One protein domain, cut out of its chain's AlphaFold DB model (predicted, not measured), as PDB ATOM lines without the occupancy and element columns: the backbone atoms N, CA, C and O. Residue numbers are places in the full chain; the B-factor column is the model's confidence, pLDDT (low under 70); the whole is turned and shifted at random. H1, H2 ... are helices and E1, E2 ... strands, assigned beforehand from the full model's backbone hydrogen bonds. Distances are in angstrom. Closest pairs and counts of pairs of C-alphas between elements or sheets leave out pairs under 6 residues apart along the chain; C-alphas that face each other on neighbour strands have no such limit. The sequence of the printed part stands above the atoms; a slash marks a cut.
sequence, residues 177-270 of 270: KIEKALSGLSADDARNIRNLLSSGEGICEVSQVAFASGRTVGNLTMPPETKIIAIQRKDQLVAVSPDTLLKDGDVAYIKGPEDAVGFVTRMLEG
ATOM      1  N   LYS A 177     105.630 -89.574  25.677       68.06
ATOM      2  CA  LYS A 177     106.126 -90.152  24.428       68.06
ATOM      3  C   LYS A 177     105.343 -89.650  23.204       68.06
ATOM      4  O   LYS A 177     105.966 -89.304  22.203       68.06
ATOM      5  N   ILE A 178     104.013 -89.569  23.285       70.06
ATOM      6  CA  ILE A 178     103.146 -89.072  22.202       70.06
ATOM      7  C   ILE A 178     103.421 -87.593  21.951       70.06
ATOM      8  O   ILE A 178     103.619 -87.191  20.808       70.06
ATOM      9  N   GLU A 179     103.478 -86.777  23.004       68.31
ATOM     10  CA  GLU A 179     103.747 -85.343  22.856       68.31
ATOM     11  C   GLU A 179     105.128 -85.079  22.254       68.31
ATOM     12  O   GLU A 179     105.261 -84.234  21.365       68.31
ATOM     13  N   LYS A 180     106.132 -85.862  22.665       77.50
ATOM     14  CA  LYS A 180     107.467 -85.820  22.069       77.50
ATOM     15  C   LYS A 180     107.437 -86.192  20.584       77.50
ATOM     16  O   LYS A 180     108.016 -85.458  19.789       77.50
ATOM     17  N   ALA A 181     106.745 -87.262  20.190       72.19
ATOM     18  CA  ALA A 181     106.614 -87.650  18.781       72.19
ATOM     19  C   ALA A 181     105.912 -86.566  17.937       72.19
ATOM     20  O   ALA A 181     106.402 -86.177  16.878       72.19
ATOM     21  N   LEU A 182     104.816 -85.998  18.457       71.88
ATOM     22  CA  LEU A 182     104.050 -84.940  17.791       71.88
ATOM     23  C   LEU A 182     104.833 -83.629  17.627       71.88
ATOM     24  O   LEU A 182     104.552 -82.874  16.702       71.88
ATOM     25  N   SER A 183     105.801 -83.345  18.506       71.94
ATOM     26  CA  SER A 183     106.647 -82.146  18.405       71.94
ATOM     27  C   SER A 183     107.548 -82.127  17.162       71.94
ATOM     28  O   SER A 183     107.982 -81.057  16.747       71.94
ATOM     29  N   GLY A 184     107.794 -83.294  16.551       70.75
ATOM     30  CA  GLY A 184     108.563 -83.435  15.311       70.75
ATOM     31  C   GLY A 184     107.747 -83.287  14.020       70.75
ATOM     32  O   GLY A 184     108.319 -83.433  12.944       70.75
ATOM     33  N   LEU A 185     106.436 -83.039  14.112       72.81
ATOM     34  CA  LEU A 185     105.520 -82.937  12.971       72.81
ATOM     35  C   LEU A 185     105.069 -81.495  12.718       72.81
ATOM     36  O   LEU A 185     105.186 -80.617  13.576       72.81
ATOM     37  N   SER A 186     104.487 -81.266  11.538       74.06
ATOM     38  CA  SER A 186     103.798 -80.010  11.239       74.06
ATOM     39  C   SER A 186     102.633 -79.774  12.214       74.06
ATOM     40  O   SER A 186     102.040 -80.714  12.755       74.06
ATOM     41  N   ALA A 187     102.285 -78.505  12.451       66.88
ATOM     42  CA  ALA A 187     101.200 -78.151  13.368       66.88
ATOM     43  C   ALA A 187      99.852 -78.766  12.948       66.88
ATOM     44  O   ALA A 187      99.059 -79.137  13.817       66.88
ATOM     45  N   ASP A 188      99.618 -78.904  11.642       65.88
ATOM     46  CA  ASP A 188      98.406 -79.498  11.081       65.88
ATOM     47  C   ASP A 188      98.398 -81.025  11.235       65.88
ATOM     48  O   ASP A 188      97.414 -81.582  11.724       65.88
ATOM     49  N   ASP A 189      99.512 -81.706  10.945       68.44
ATOM     50  CA  ASP A 189      99.619 -83.161  11.124       68.44
ATOM     51  C   ASP A 189      99.508 -83.552  12.597       68.44
ATOM     52  O   ASP A 189      98.766 -84.467  12.956       68.44
ATOM     53  N   ALA A 190     100.165 -82.803  13.485       67.75
ATOM     54  CA  ALA A 190     100.068 -83.026  14.919       67.75
ATOM     55  C   ALA A 190      98.635 -82.817  15.441       67.75
ATOM     56  O   ALA A 190      98.221 -83.463  16.406       67.75
ATOM     57  N   ARG A 191      97.867 -81.910  14.828       66.62
ATOM     58  CA  ARG A 191      96.457 -81.683  15.167       66.62
ATOM     59  C   ARG A 191      95.577 -82.822  14.660       66.62
ATOM     60  O   ARG A 191      94.742 -83.308  15.418       66.62
ATOM     61  N   ASN A 192      95.816 -83.290  13.439       69.75
ATOM     62  CA  ASN A 192      95.104 -84.422  12.850       69.75
ATOM     63  C   ASN A 192      95.317 -85.705  13.660       69.75
ATOM     64  O   ASN A 192      94.343 -86.356  14.035       69.75
ATOM     65  N   ILE A 193      96.564 -86.029  14.017       70.19
ATOM     66  CA  ILE A 193      96.864 -87.210  14.839       70.19
ATOM     67  C   ILE A 193      96.229 -87.086  16.225       70.19
ATOM     68  O   ILE A 193      95.643 -88.051  16.706       70.19
ATOM     69  N   ARG A 194      96.281 -85.907  16.864       67.25
ATOM     70  CA  ARG A 194      95.610 -85.700  18.159       67.25
ATOM     71  C   ARG A 194      94.115 -85.963  18.071       67.25
ATOM     72  O   ARG A 194      93.591 -86.661  18.928       67.25
ATOM     73  N   ASN A 195      93.452 -85.460  17.034       66.94
ATOM     74  CA  ASN A 195      92.026 -85.698  16.839       66.94
ATOM     75  C   ASN A 195      91.728 -87.197  16.661       66.94
ATOM     76  O   ASN A 195      90.807 -87.703  17.294       66.94
ATOM     77  N   LEU A 196      92.544 -87.916  15.880       69.31
ATOM     78  CA  LEU A 196      92.400 -89.363  15.665       69.31
ATOM     79  C   LEU A 196      92.652 -90.187  16.940       69.31
ATOM     80  O   LEU A 196      91.944 -91.155  17.215       69.31
ATOM     81  N   LEU A 197      93.638 -89.794  17.749       70.12
ATOM     82  CA  LEU A 197      93.923 -90.421  19.042       70.12
ATOM     83  C   LEU A 197      92.799 -90.149  20.051       70.12
ATOM     84  O   LEU A 197      92.383 -91.052  20.774       70.12
ATOM     85  N   SER A 198      92.259 -88.930  20.069       65.25
ATOM     86  CA  SER A 198      91.152 -88.538  20.946       65.25
ATOM     87  C   SER A 198      89.795 -89.116  20.523       65.25
ATOM     88  O   SER A 198      88.900 -89.212  21.358       65.25
ATOM     89  N   SER A 199      89.620 -89.541  19.265       55.53
ATOM     90  CA  SER A 199      88.359 -90.111  18.772       55.53
ATOM     91  C   SER A 199      88.239 -91.610  19.073       55.53
ATOM     92  O   SER A 199      88.971 -92.412  18.493       55.53
ATOM     93  N   GLY A 200      87.339 -92.005  19.980       54.25
ATOM     94  CA  GLY A 200      87.033 -93.406  20.337       54.25
ATOM     95  C   GLY A 200      87.560 -93.844  21.710       54.25
ATOM     96  O   GLY A 200      88.406 -93.165  22.291       54.25
ATOM     97  N   GLU A 201      87.084 -94.980  22.216       54.19
ATOM     98  CA  GLU A 201      87.514 -95.552  23.503       54.19
ATOM     99  C   GLU A 201      88.852 -96.306  23.394       54.19
ATOM    100  O   GLU A 201      89.246 -96.746  22.310       54.19
ATOM    101  N   GLY A 202      89.567 -96.435  24.516       66.38
ATOM    102  CA  GLY A 202      90.863 -97.116  24.608       66.38
ATOM    103  C   GLY A 202      92.038 -96.183  24.907       66.38
ATOM    104  O   GLY A 202      91.922 -94.956  24.858       66.38
ATOM    105  N   ILE A 203      93.184 -96.778  25.229       72.38
ATOM    106  CA  ILE A 203      94.425 -96.042  25.443       72.38
ATOM    107  C   ILE A 203      95.129 -95.774  24.113       72.38
ATOM    108  O   ILE A 203      94.909 -96.440  23.100       72.38
ATOM    109  N   CYS A 204      95.991 -94.770  24.143       77.31
ATOM    110  CA  CYS A 204      96.824 -94.371  23.025       77.31
ATOM    111  C   CYS A 204      98.285 -94.547  23.413       77.31
ATOM    112  O   CYS A 204      98.707 -94.050  24.460       77.31
ATOM    113  N   GLU A 205      99.064 -95.191  22.554       77.44
ATOM    114  CA  GLU A 205     100.504 -95.327  22.739       77.44
ATOM    115  C   GLU A 205     101.248 -95.049  21.431       77.44
ATOM    116  O   GLU A 205     100.686 -95.117  20.336       77.44
ATOM    117  N   VAL A 206     102.522 -94.685  21.556       84.38
ATOM    118  CA  VAL A 206     103.451 -94.590  20.431       84.38
ATOM    119  C   VAL A 206     104.585 -95.565  20.632       84.38
ATOM    120  O   VAL A 206     105.110 -95.693  21.739       84.38
ATOM    121  N   SER A 207     104.977 -96.201  19.539       84.25
ATOM    122  CA  SER A 207     106.044 -97.185  19.525       84.25
ATOM    123  C   SER A 207     106.963 -96.943  18.343       84.25
ATOM    124  O   SER A 207     106.504 -96.596  17.250       84.25
ATOM    125  N   GLN A 208     108.264 -97.077  18.578       87.25
ATOM    126  CA  GLN A 208     109.249 -96.987  17.511       87.25
ATOM    127  C   GLN A 208     109.403 -98.365  16.877       87.25
ATOM    128  O   GLN A 208     109.741 -99.337  17.544       87.25
ATOM    129  N   VAL A 209     109.168 -98.444  15.576       87.50
ATOM    130  CA  VAL A 209     109.340 -99.676  14.825       87.50
ATOM    131  C   VAL A 209     110.824-100.008  14.748       87.50
ATOM    132  O   VAL A 209     111.604 -99.230  14.201       87.50
ATOM    133  N   ALA A 210     111.179-101.192  15.234       87.44
ATOM    134  CA  ALA A 210     112.487-101.799  15.030       87.44
ATOM    135  C   ALA A 210     112.318-103.257  14.578       87.44
ATOM    136  O   ALA A 210     112.584-103.581  13.420       87.44
ATOM    137  N   PHE A 211     111.768-104.125  15.433       85.38
ATOM    138  CA  PHE A 211     111.591-105.552  15.133       85.38
ATOM    139  C   PHE A 211     110.616-105.833  13.981       85.38
ATOM    140  O   PHE A 211     110.825-106.752  13.189       85.38
ATOM    141  N   ALA A 212     109.563-105.024  13.840       84.62
ATOM    142  CA  ALA A 212     108.593-105.167  12.752       84.62
ATOM    143  C   ALA A 212     109.025-104.501  11.427       84.62
ATOM    144  O   ALA A 212     108.252-104.492  10.464       84.62
ATOM    145  N   SER A 213     110.242-103.953  11.355       88.31
ATOM    146  CA  SER A 213     110.797-103.370  10.129       88.31
ATOM    147  C   SER A 213     110.824-104.394   8.987       88.31
ATOM    148  O   SER A 213     111.184-105.556   9.169       88.31
ATOM    149  N   GLY A 214     110.414-103.973   7.790       85.69
ATOM    150  CA  GLY A 214     110.320-104.836   6.611       85.69
ATOM    151  C   GLY A 214     109.016-105.637   6.505       85.69
ATOM    152  O   GLY A 214     108.801-106.301   5.492       85.69
ATOM    153  N   ARG A 215     108.118-105.551   7.498       88.06
ATOM    154  CA  ARG A 215     106.759-106.114   7.427       88.06
ATOM    155  C   ARG A 215     105.760-105.047   6.985       88.06
ATOM    156  O   ARG A 215     105.938-103.859   7.248       88.06
ATOM    157  N   THR A 216     104.694-105.467   6.314       89.06
ATOM    158  CA  THR A 216     103.547-104.593   6.038       89.06
ATOM    159  C   THR A 216     102.578-104.606   7.215       89.06
ATOM    160  O   THR A 216     102.500-105.602   7.937       89.06
ATOM    161  N   VAL A 217     101.817-103.523   7.401       86.44
ATOM    162  CA  VAL A 217     100.818-103.410   8.481       86.44
ATOM    163  C   VAL A 217      99.811-104.566   8.449       86.44
ATOM    164  O   VAL A 217      99.474-105.107   9.497       86.44
ATOM    165  N   GLY A 218      99.369-104.994   7.263       85.00
ATOM    166  CA  GLY A 218      98.432-106.111   7.102       85.00
ATOM    167  C   GLY A 218      99.014-107.482   7.454       85.00
ATOM    168  O   GLY A 218      98.264-108.399   7.770       85.00
ATOM    169  N   ASN A 219     100.344-107.619   7.456       87.69
ATOM    170  CA  ASN A 219     101.038-108.850   7.835       87.69
ATOM    171  C   ASN A 219     101.425-108.881   9.322       87.69
ATOM    172  O   ASN A 219     102.155-109.784   9.745       87.69
ATOM    173  N   LEU A 220     100.996-107.897  10.114       86.44
ATOM    174  CA  LEU A 220     101.177-107.892  11.561       86.44
ATOM    175  C   LEU A 220     100.067-108.695  12.235       86.44
ATOM    176  O   LEU A 220      98.888-108.532  11.928       86.44
ATOM    177  N   THR A 221     100.438-109.520  13.211       84.62
ATOM    178  CA  THR A 221      99.476-110.258  14.033       84.62
ATOM    179  C   THR A 221      98.947-109.334  15.128       84.62
ATOM    180  O   THR A 221      99.346-109.441  16.282       84.62
ATOM    181  N   MET A 222      98.101-108.372  14.755       84.12
ATOM    182  CA  MET A 222      97.499-107.430  15.700       84.12
ATOM    183  C   MET A 222      96.184-107.984  16.265       84.12
ATOM    184  O   MET A 222      95.393-108.551  15.504       84.12
ATOM    185  N   PRO A 223      95.912-107.795  17.567       82.44
ATOM    186  CA  PRO A 223      94.585-108.028  18.125       82.44
ATOM    187  C   PRO A 223      93.513-107.199  17.388       82.44
ATOM    188  O   PRO A 223      93.782-106.040  17.051       82.44
ATOM    189  N   PRO A 224      92.308-107.742  17.128       79.62
ATOM    190  CA  PRO A 224      91.290-107.070  16.312       79.62
ATOM    191  C   PRO A 224      90.773-105.758  16.928       79.62
ATOM    192  O   PRO A 224      90.327-104.861  16.212       79.62
ATOM    193  N   GLU A 225      90.878-105.627  18.247       79.56
ATOM    194  CA  GLU A 225      90.579-104.426  19.029       79.56
ATOM    195  C   GLU A 225      91.658-103.328  18.959       79.56
ATOM    196  O   GLU A 225      91.438-102.221  19.456       79.56
ATOM    197  N   THR A 226      92.810-103.593  18.332       82.44
ATOM    198  CA  THR A 226      93.897-102.613  18.176       82.44
ATOM    199  C   THR A 226      94.051-102.143  16.745       82.44
ATOM    200  O   THR A 226      93.884-102.898  15.786       82.44
ATOM    201  N   LYS A 227      94.404-100.867  16.588       83.75
ATOM    202  CA  LYS A 227      94.671-100.265  15.283       83.75
ATOM    203  C   LYS A 227      95.885 -99.355  15.348       83.75
ATOM    204  O   LYS A 227      96.019 -98.545  16.264       83.75
ATOM    205  N   ILE A 228      96.721 -99.443  14.319       86.69
ATOM    206  CA  ILE A 228      97.689 -98.396  13.998       86.69
ATOM    207  C   ILE A 228      96.917 -97.312  13.250       86.69
ATOM    208  O   ILE A 228      96.371 -97.563  12.179       86.69
ATOM    209  N   ILE A 229      96.831 -96.121  13.831       83.44
ATOM    210  CA  ILE A 229      96.044 -95.016  13.266       83.44
ATOM    211  C   ILE A 229      96.883 -94.091  12.380       83.44
ATOM    212  O   ILE A 229      96.353 -93.424  11.496       83.44
ATOM    213  N   ALA A 230      98.190 -94.044  12.625       84.94
ATOM    214  CA  ALA A 230      99.135 -93.216  11.903       84.94
ATOM    215  C   ALA A 230     100.532 -93.823  12.006       84.94
ATOM    216  O   ALA A 230     100.887 -94.433  13.018       84.94
ATOM    217  N   ILE A 231     101.331 -93.616  10.965       86.81
ATOM    218  CA  ILE A 231     102.760 -93.911  10.971       86.81
ATOM    219  C   ILE A 231     103.475 -92.611  10.637       86.81
ATOM    220  O   ILE A 231     103.198 -91.996   9.614       86.81
ATOM    221  N   GLN A 232     104.387 -92.186  11.495       84.75
ATOM    222  CA  GLN A 232     105.289 -91.079  11.227       84.75
ATOM    223  C   GLN A 232     106.625 -91.643  10.759       84.75
ATOM    224  O   GLN A 232     107.258 -92.445  11.442       84.75
ATOM    225  N   ARG A 233     107.077 -91.180   9.599       85.88
ATOM    226  CA  ARG A 233     108.404 -91.461   9.072       85.88
ATOM    227  C   ARG A 233     109.192 -90.168   9.082       85.88
ATOM    228  O   ARG A 233     108.950 -89.294   8.253       85.88
ATOM    229  N   LYS A 234     110.142 -90.061  10.014       83.31
ATOM    230  CA  LYS A 234     110.871 -88.815  10.292       83.31
ATOM    231  C   LYS A 234     109.897 -87.683  10.656       83.31
ATOM    232  O   LYS A 234     109.306 -87.715  11.727       83.31
ATOM    233  N   ASP A 235     109.721 -86.716   9.772       77.31
ATOM    234  CA  ASP A 235     108.910 -85.508   9.903       77.31
ATOM    235  C   ASP A 235     107.607 -85.565   9.088       77.31
ATOM    236  O   ASP A 235     106.870 -84.584   9.036       77.31
ATOM    237  N   GLN A 236     107.298 -86.707   8.460       76.31
ATOM    238  CA  GLN A 236     106.124 -86.859   7.599       76.31
ATOM    239  C   GLN A 236     105.176 -87.954   8.073       76.31
ATOM    240  O   GLN A 236     105.598 -89.016   8.541       76.31
ATOM    241  N   LEU A 237     103.880 -87.715   7.876       79.12
ATOM    242  CA  LEU A 237     102.843 -88.718   8.062       79.12
ATOM    243  C   LEU A 237     102.777 -89.652   6.849       79.12
ATOM    244  O   LEU A 237     102.698 -89.212   5.703       79.12
ATOM    245  N   VAL A 238     102.751 -90.952   7.104       83.06
ATOM    246  CA  VAL A 238     102.529 -91.994   6.105       83.06
ATOM    247  C   VAL A 238     101.104 -92.511   6.262       83.06
ATOM    248  O   VAL A 238     100.670 -92.857   7.362       83.06
ATOM    249  N   ALA A 239     100.375 -92.583   5.147       79.06
ATOM    250  CA  ALA A 239      99.043 -93.170   5.122       79.06
ATOM    251  C   ALA A 239      99.096 -94.643   5.560       79.06
ATOM    252  O   ALA A 239      99.910 -95.433   5.066       79.06
ATOM    253  N   VAL A 240      98.217 -95.013   6.490       84.75
ATOM    254  CA  VAL A 240      98.130 -96.386   6.989       84.75
ATOM    255  C   VAL A 240      97.199 -97.185   6.089       84.75
ATOM    256  O   VAL A 240      96.024 -96.865   5.938       84.75
ATOM    257  N   SER A 241      97.740 -98.238   5.489       85.25
ATOM    258  CA  SER A 241      97.029 -99.209   4.663       85.25
ATOM    259  C   SER A 241      97.608-100.605   4.925       85.25
ATOM    260  O   SER A 241      98.733-100.698   5.427       85.25
ATOM    261  N   PRO A 242      96.895-101.695   4.592       84.31
ATOM    262  CA  PRO A 242      97.416-103.055   4.759       84.31
ATOM    263  C   PRO A 242      98.764-103.285   4.058       84.31
ATOM    264  O   PRO A 242      99.597-104.030   4.571       84.31
ATOM    265  N   ASP A 243      99.007-102.589   2.946       87.38
ATOM    266  CA  ASP A 243     100.234-102.686   2.149       87.38
ATOM    267  C   ASP A 243     101.347-101.739   2.624       87.38
ATOM    268  O   ASP A 243     102.460-101.758   2.094       87.38
ATOM    269  N   THR A 244     101.082-100.898   3.632       87.50
ATOM    270  CA  THR A 244     102.069 -99.943   4.141       87.50
ATOM    271  C   THR A 244     103.240-100.699   4.765       87.50
ATOM    272  O   THR A 244     103.098-101.347   5.802       87.50
ATOM    273  N   LEU A 245     104.410-100.600   4.127       90.19
ATOM    274  CA  LEU A 245     105.659-101.182   4.609       90.19
ATOM    275  C   LEU A 245     106.222-100.360   5.773       90.19
ATOM    276  O   LEU A 245     106.553 -99.176   5.603       90.19
ATOM    277  N   LEU A 246     106.383-101.015   6.920       89.69
ATOM    278  CA  LEU A 246     107.044-100.456   8.087       89.69
ATOM    279  C   LEU A 246     108.561-100.442   7.891       89.69
ATOM    280  O   LEU A 246     109.151-101.423   7.432       89.69
ATOM    281  N   LYS A 247     109.201 -99.328   8.244       90.19
ATOM    282  CA  LYS A 247     110.656 -99.170   8.220       90.19
ATOM    283  C   LYS A 247     111.193 -98.981   9.629       90.19
ATOM    284  O   LYS A 247     110.503 -98.478  10.509       90.19
ATOM    285  N   ASP A 248     112.449 -99.362   9.796       90.81
ATOM    286  CA  ASP A 248     113.198 -99.110  11.019       90.81
ATOM    287  C   ASP A 248     113.216 -97.607  11.338       90.81
ATOM    288  O   ASP A 248     113.468 -96.772  10.463       90.81
ATOM    289  N   GLY A 249     112.890 -97.273  12.585       85.69
ATOM    290  CA  GLY A 249     112.763 -95.900  13.061       85.69
ATOM    291  C   GLY A 249     111.447 -95.194  12.721       85.69
ATOM    292  O   GLY A 249     111.298 -94.027  13.085       85.69
ATOM    293  N   ASP A 250     110.490 -95.858  12.063       88.94
ATOM    294  CA  ASP A 250     109.130 -95.322  11.950       88.94
ATOM    295  C   ASP A 250     108.484 -95.236  13.347       88.94
ATOM    296  O   ASP A 250     108.700 -96.091  14.201       88.94
ATOM    297  N   VAL A 251     107.661 -94.218  13.585       87.38
ATOM    298  CA  VAL A 251     106.883 -94.069  14.821       87.38
ATOM    299  C   VAL A 251     105.435 -94.439  14.529       87.38
ATOM    300  O   VAL A 251     104.746 -93.752  13.776       87.38
ATOM    301  N   ALA A 252     104.967 -95.535  15.115       86.56
ATOM    302  CA  ALA A 252     103.593 -95.994  14.985       86.56
ATOM    303  C   ALA A 252     102.740 -95.448  16.135       86.56
ATOM    304  O   ALA A 252     103.090 -95.599  17.305       86.56
ATOM    305  N   TYR A 253     101.602 -94.849  15.793       85.38
ATOM    306  CA  TYR A 253     100.582 -94.414  16.740       85.38
ATOM    307  C   TYR A 253      99.508 -95.490  16.832       85.38
ATOM    308  O   TYR A 253      98.855 -95.807  15.834       85.38
ATOM    309  N   ILE A 254      99.332 -96.053  18.021       85.31
ATOM    310  CA  ILE A 254      98.507 -97.234  18.256       85.31
ATOM    311  C   ILE A 254      97.378 -96.860  19.203       85.31
ATOM    312  O   ILE A 254      97.572 -96.121  20.172       85.31
ATOM    313  N   LYS A 255      96.195 -97.397  18.919       82.75
ATOM    314  CA  LYS A 255      95.011 -97.247  19.751       82.75
ATOM    315  C   LYS A 255      94.337 -98.592  19.988       82.75
ATOM    316  O   LYS A 255      94.226 -99.391  19.060       82.75
ATOM    317  N   GLY A 256      93.867 -98.806  21.211       79.50
ATOM    318  CA  GLY A 256      93.130-100.000  21.619       79.50
ATOM    319  C   GLY A 256      93.056-100.131  23.143       79.50
ATOM    320  O   GLY A 256      93.428 -99.196  23.856       79.50
ATOM    321  N   PRO A 257      92.572-101.262  23.673       77.19
ATOM    322  CA  PRO A 257      92.607-101.536  25.107       77.19
ATOM    323  C   PRO A 257      94.045-101.759  25.607       77.19
ATOM    324  O   PRO A 257      94.945-102.079  24.832       77.19
ATOM    325  N   GLU A 258      94.278-101.516  26.897       74.62
ATOM    326  CA  GLU A 258      95.623-101.406  27.488       74.62
ATOM    327  C   GLU A 258      96.492-102.658  27.315       74.62
ATOM    328  O   GLU A 258      97.663-102.571  26.941       74.62
ATOM    329  N   ASP A 259      95.897-103.824  27.522       76.75
ATOM    330  CA  ASP A 259      96.510-105.136  27.343       76.75
ATOM    331  C   ASP A 259      96.925-105.398  25.889       76.75
ATOM    332  O   ASP A 259      98.041-105.858  25.622       76.75
ATOM    333  N   ALA A 260      96.057-105.052  24.942       81.62
ATOM    334  CA  ALA A 260      96.291-105.268  23.524       81.62
ATOM    335  C   ALA A 260      97.299-104.261  22.941       81.62
ATOM    336  O   ALA A 260      98.168-104.635  22.150       81.62
ATOM    337  N   VAL A 261      97.249-102.994  23.366       82.50
ATOM    338  CA  VAL A 261      98.224-101.970  22.958       82.50
ATOM    339  C   VAL A 261      99.626-102.339  23.438       82.50
ATOM    340  O   VAL A 261     100.559-102.291  22.638       82.50
ATOM    341  N   GLY A 262      99.762-102.820  24.679       80.19
ATOM    342  CA  GLY A 262     101.035-103.304  25.221       80.19
ATOM    343  C   GLY A 262     101.618-104.514  24.475       80.19
ATOM    344  O   GLY A 262     102.835-104.701  24.429       80.19
ATOM    345  N   PHE A 263     100.772-105.356  23.877       84.12
ATOM    346  CA  PHE A 263     101.220-106.442  23.003       84.12
ATOM    347  C   PHE A 263     101.752-105.905  21.667       84.12
ATOM    348  O   PHE A 263     102.825-106.309  21.217       84.12
ATOM    349  N   VAL A 264     101.024-104.971  21.047       84.19
ATOM    350  CA  VAL A 264     101.408-104.384  19.756       84.19
ATOM    351  C   VAL A 264     102.687-103.556  19.876       84.19
ATOM    352  O   VAL A 264     103.546-103.666  19.005       84.19
ATOM    353  N   THR A 265     102.867-102.783  20.949       83.75
ATOM    354  CA  THR A 265     104.107-102.020  21.169       83.75
ATOM    355  C   THR A 265     105.325-102.930  21.284       83.75
ATOM    356  O   THR A 265     106.299-102.726  20.564       83.75
ATOM    357  N   ARG A 266     105.246-104.010  22.074       85.50
ATOM    358  CA  ARG A 266     106.317-105.024  22.140       85.50
ATOM    359  C   ARG A 266     106.584-105.689  20.793       85.50
ATOM    360  O   ARG A 266     107.732-105.907  20.443       85.50
ATOM    361  N   MET A 267     105.544-105.992  20.018       87.12
ATOM    362  CA  MET A 267     105.705-106.585  18.686       87.12
ATOM    363  C   MET A 267     106.446-105.652  17.710       87.12
ATOM    364  O   MET A 267     107.161-106.132  16.830       87.12
ATOM    365  N   LEU A 268     106.243-104.337  17.823       85.38
ATOM    366  CA  LEU A 268     106.866-103.347  16.944       85.38
ATOM    367  C   LEU A 268     108.306-103.018  17.362       85.38
ATOM    368  O   LEU A 268     109.168-102.905  16.485       85.38
ATOM    369  N   GLU A 269     108.557-102.894  18.666       85.69
ATOM    370  CA  GLU A 269     109.873-102.584  19.245       85.69
ATOM    371  C   GLU A 269     110.813-103.800  19.262       85.69
ATOM    372  O   GLU A 269     111.975-103.660  18.879       85.69
ATOM    373  N   GLY A 270     110.299-104.990  19.596       71.50
ATOM    374  CA  GLY A 270     111.093-106.201  19.846       71.50
ATOM    375  C   GLY A 270     111.324-106.465  21.324       71.50
ATOM    376  O   GLY A 270     111.848-105.563  22.012       71.50
TER     377      GLY A 270
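Overview. This is residues 177 to 270 of the 270 residues of the protein "RCK C-terminal domain-containing protein" of Methanospirillum stamsii (UniProt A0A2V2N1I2). A twisted sheet of four strands has helices over both of its faces: H3 packs on one face along E1 and E4, and H1 and H2 cover the other. Two long links with no named element, residues 209 to 226 and 239 to 250, lie mostly on the side where H3 is. You have 94 residues, with named elements in the order H1, H2, E1, E2, E3, E4, H3; the sheet's order is E1, E4, E2, E3, all antiparallel. The class is mixed, helices and strands, and the whole is compact, with a radius of gyration of the C-alphas of 12.0 A and spans of 32 by 28 by 21 A.

Along the chain. Find C-alpha 177 at (106.126, -90.152, 24.428), where H1 begins and runs to residue 182. H2 is residues 187 to 198, 16.3 A long. Next comes E1, residues 203 to 208, 16.8 A, and after a long link E2, residues 227 to 233, 17.5 A, from C-alpha 227 at (94.671, -100.265, 15.283). E3 is the short strand of residues 236 to 238, and E4 takes residues 251 to 256, 16.4 A. Then H3 runs from residue 258 to 269, 16.5 A, and ends at C-alpha 269 at (109.873, -102.584, 19.245).

Arrangement. Start at the sheet, a layer between helices on both faces, three layers in all. Its edge strands are E1 and E3. E1 and E4 are antiparallel at 155 degrees, with N 205 and O 254 at 3.0 A. E4 and E2 stand at 167 degrees, with N 229 and O 253 at 2.9 A. E2 and E3 form a hairpin, with N 233 and O 236 at 2.8 A. H3 is on the sheet at a height of 8.3 A, over E1 and E4 and along the strands; its closest C-alphas to E1 are those of Thr 265 and Ser 207, 5.5 A apart. On the opposite face H2 is at a height of 9.4 A, over E4 and E2, and runs along the strands at 12 degrees to E2 on the local plane. H1, on the same face as H2 at a height of 8.5 A, is close to H2 but not clearly touching it; their closest C-alphas, Leu 182 and Ala 190, are 5.3 A apart. H1 and H3 are apart, as are H2 and H3. In H1, H2 and H3 every O i to N i+4 pair is within hydrogen-bond range.

Size, cuts and confidence. The C-alphas farthest apart, those of Ala 187 and Thr 221, are 32.2 A from each other. The printed part has no cut and ends at residue 270, the chain's last. The links E1 to E2 and E3 to E4 are long; the others are tight. Mean pLDDT of the printed part is 79.4, and 16 residues are under 70, among them 187 to 192 and 198 to 202.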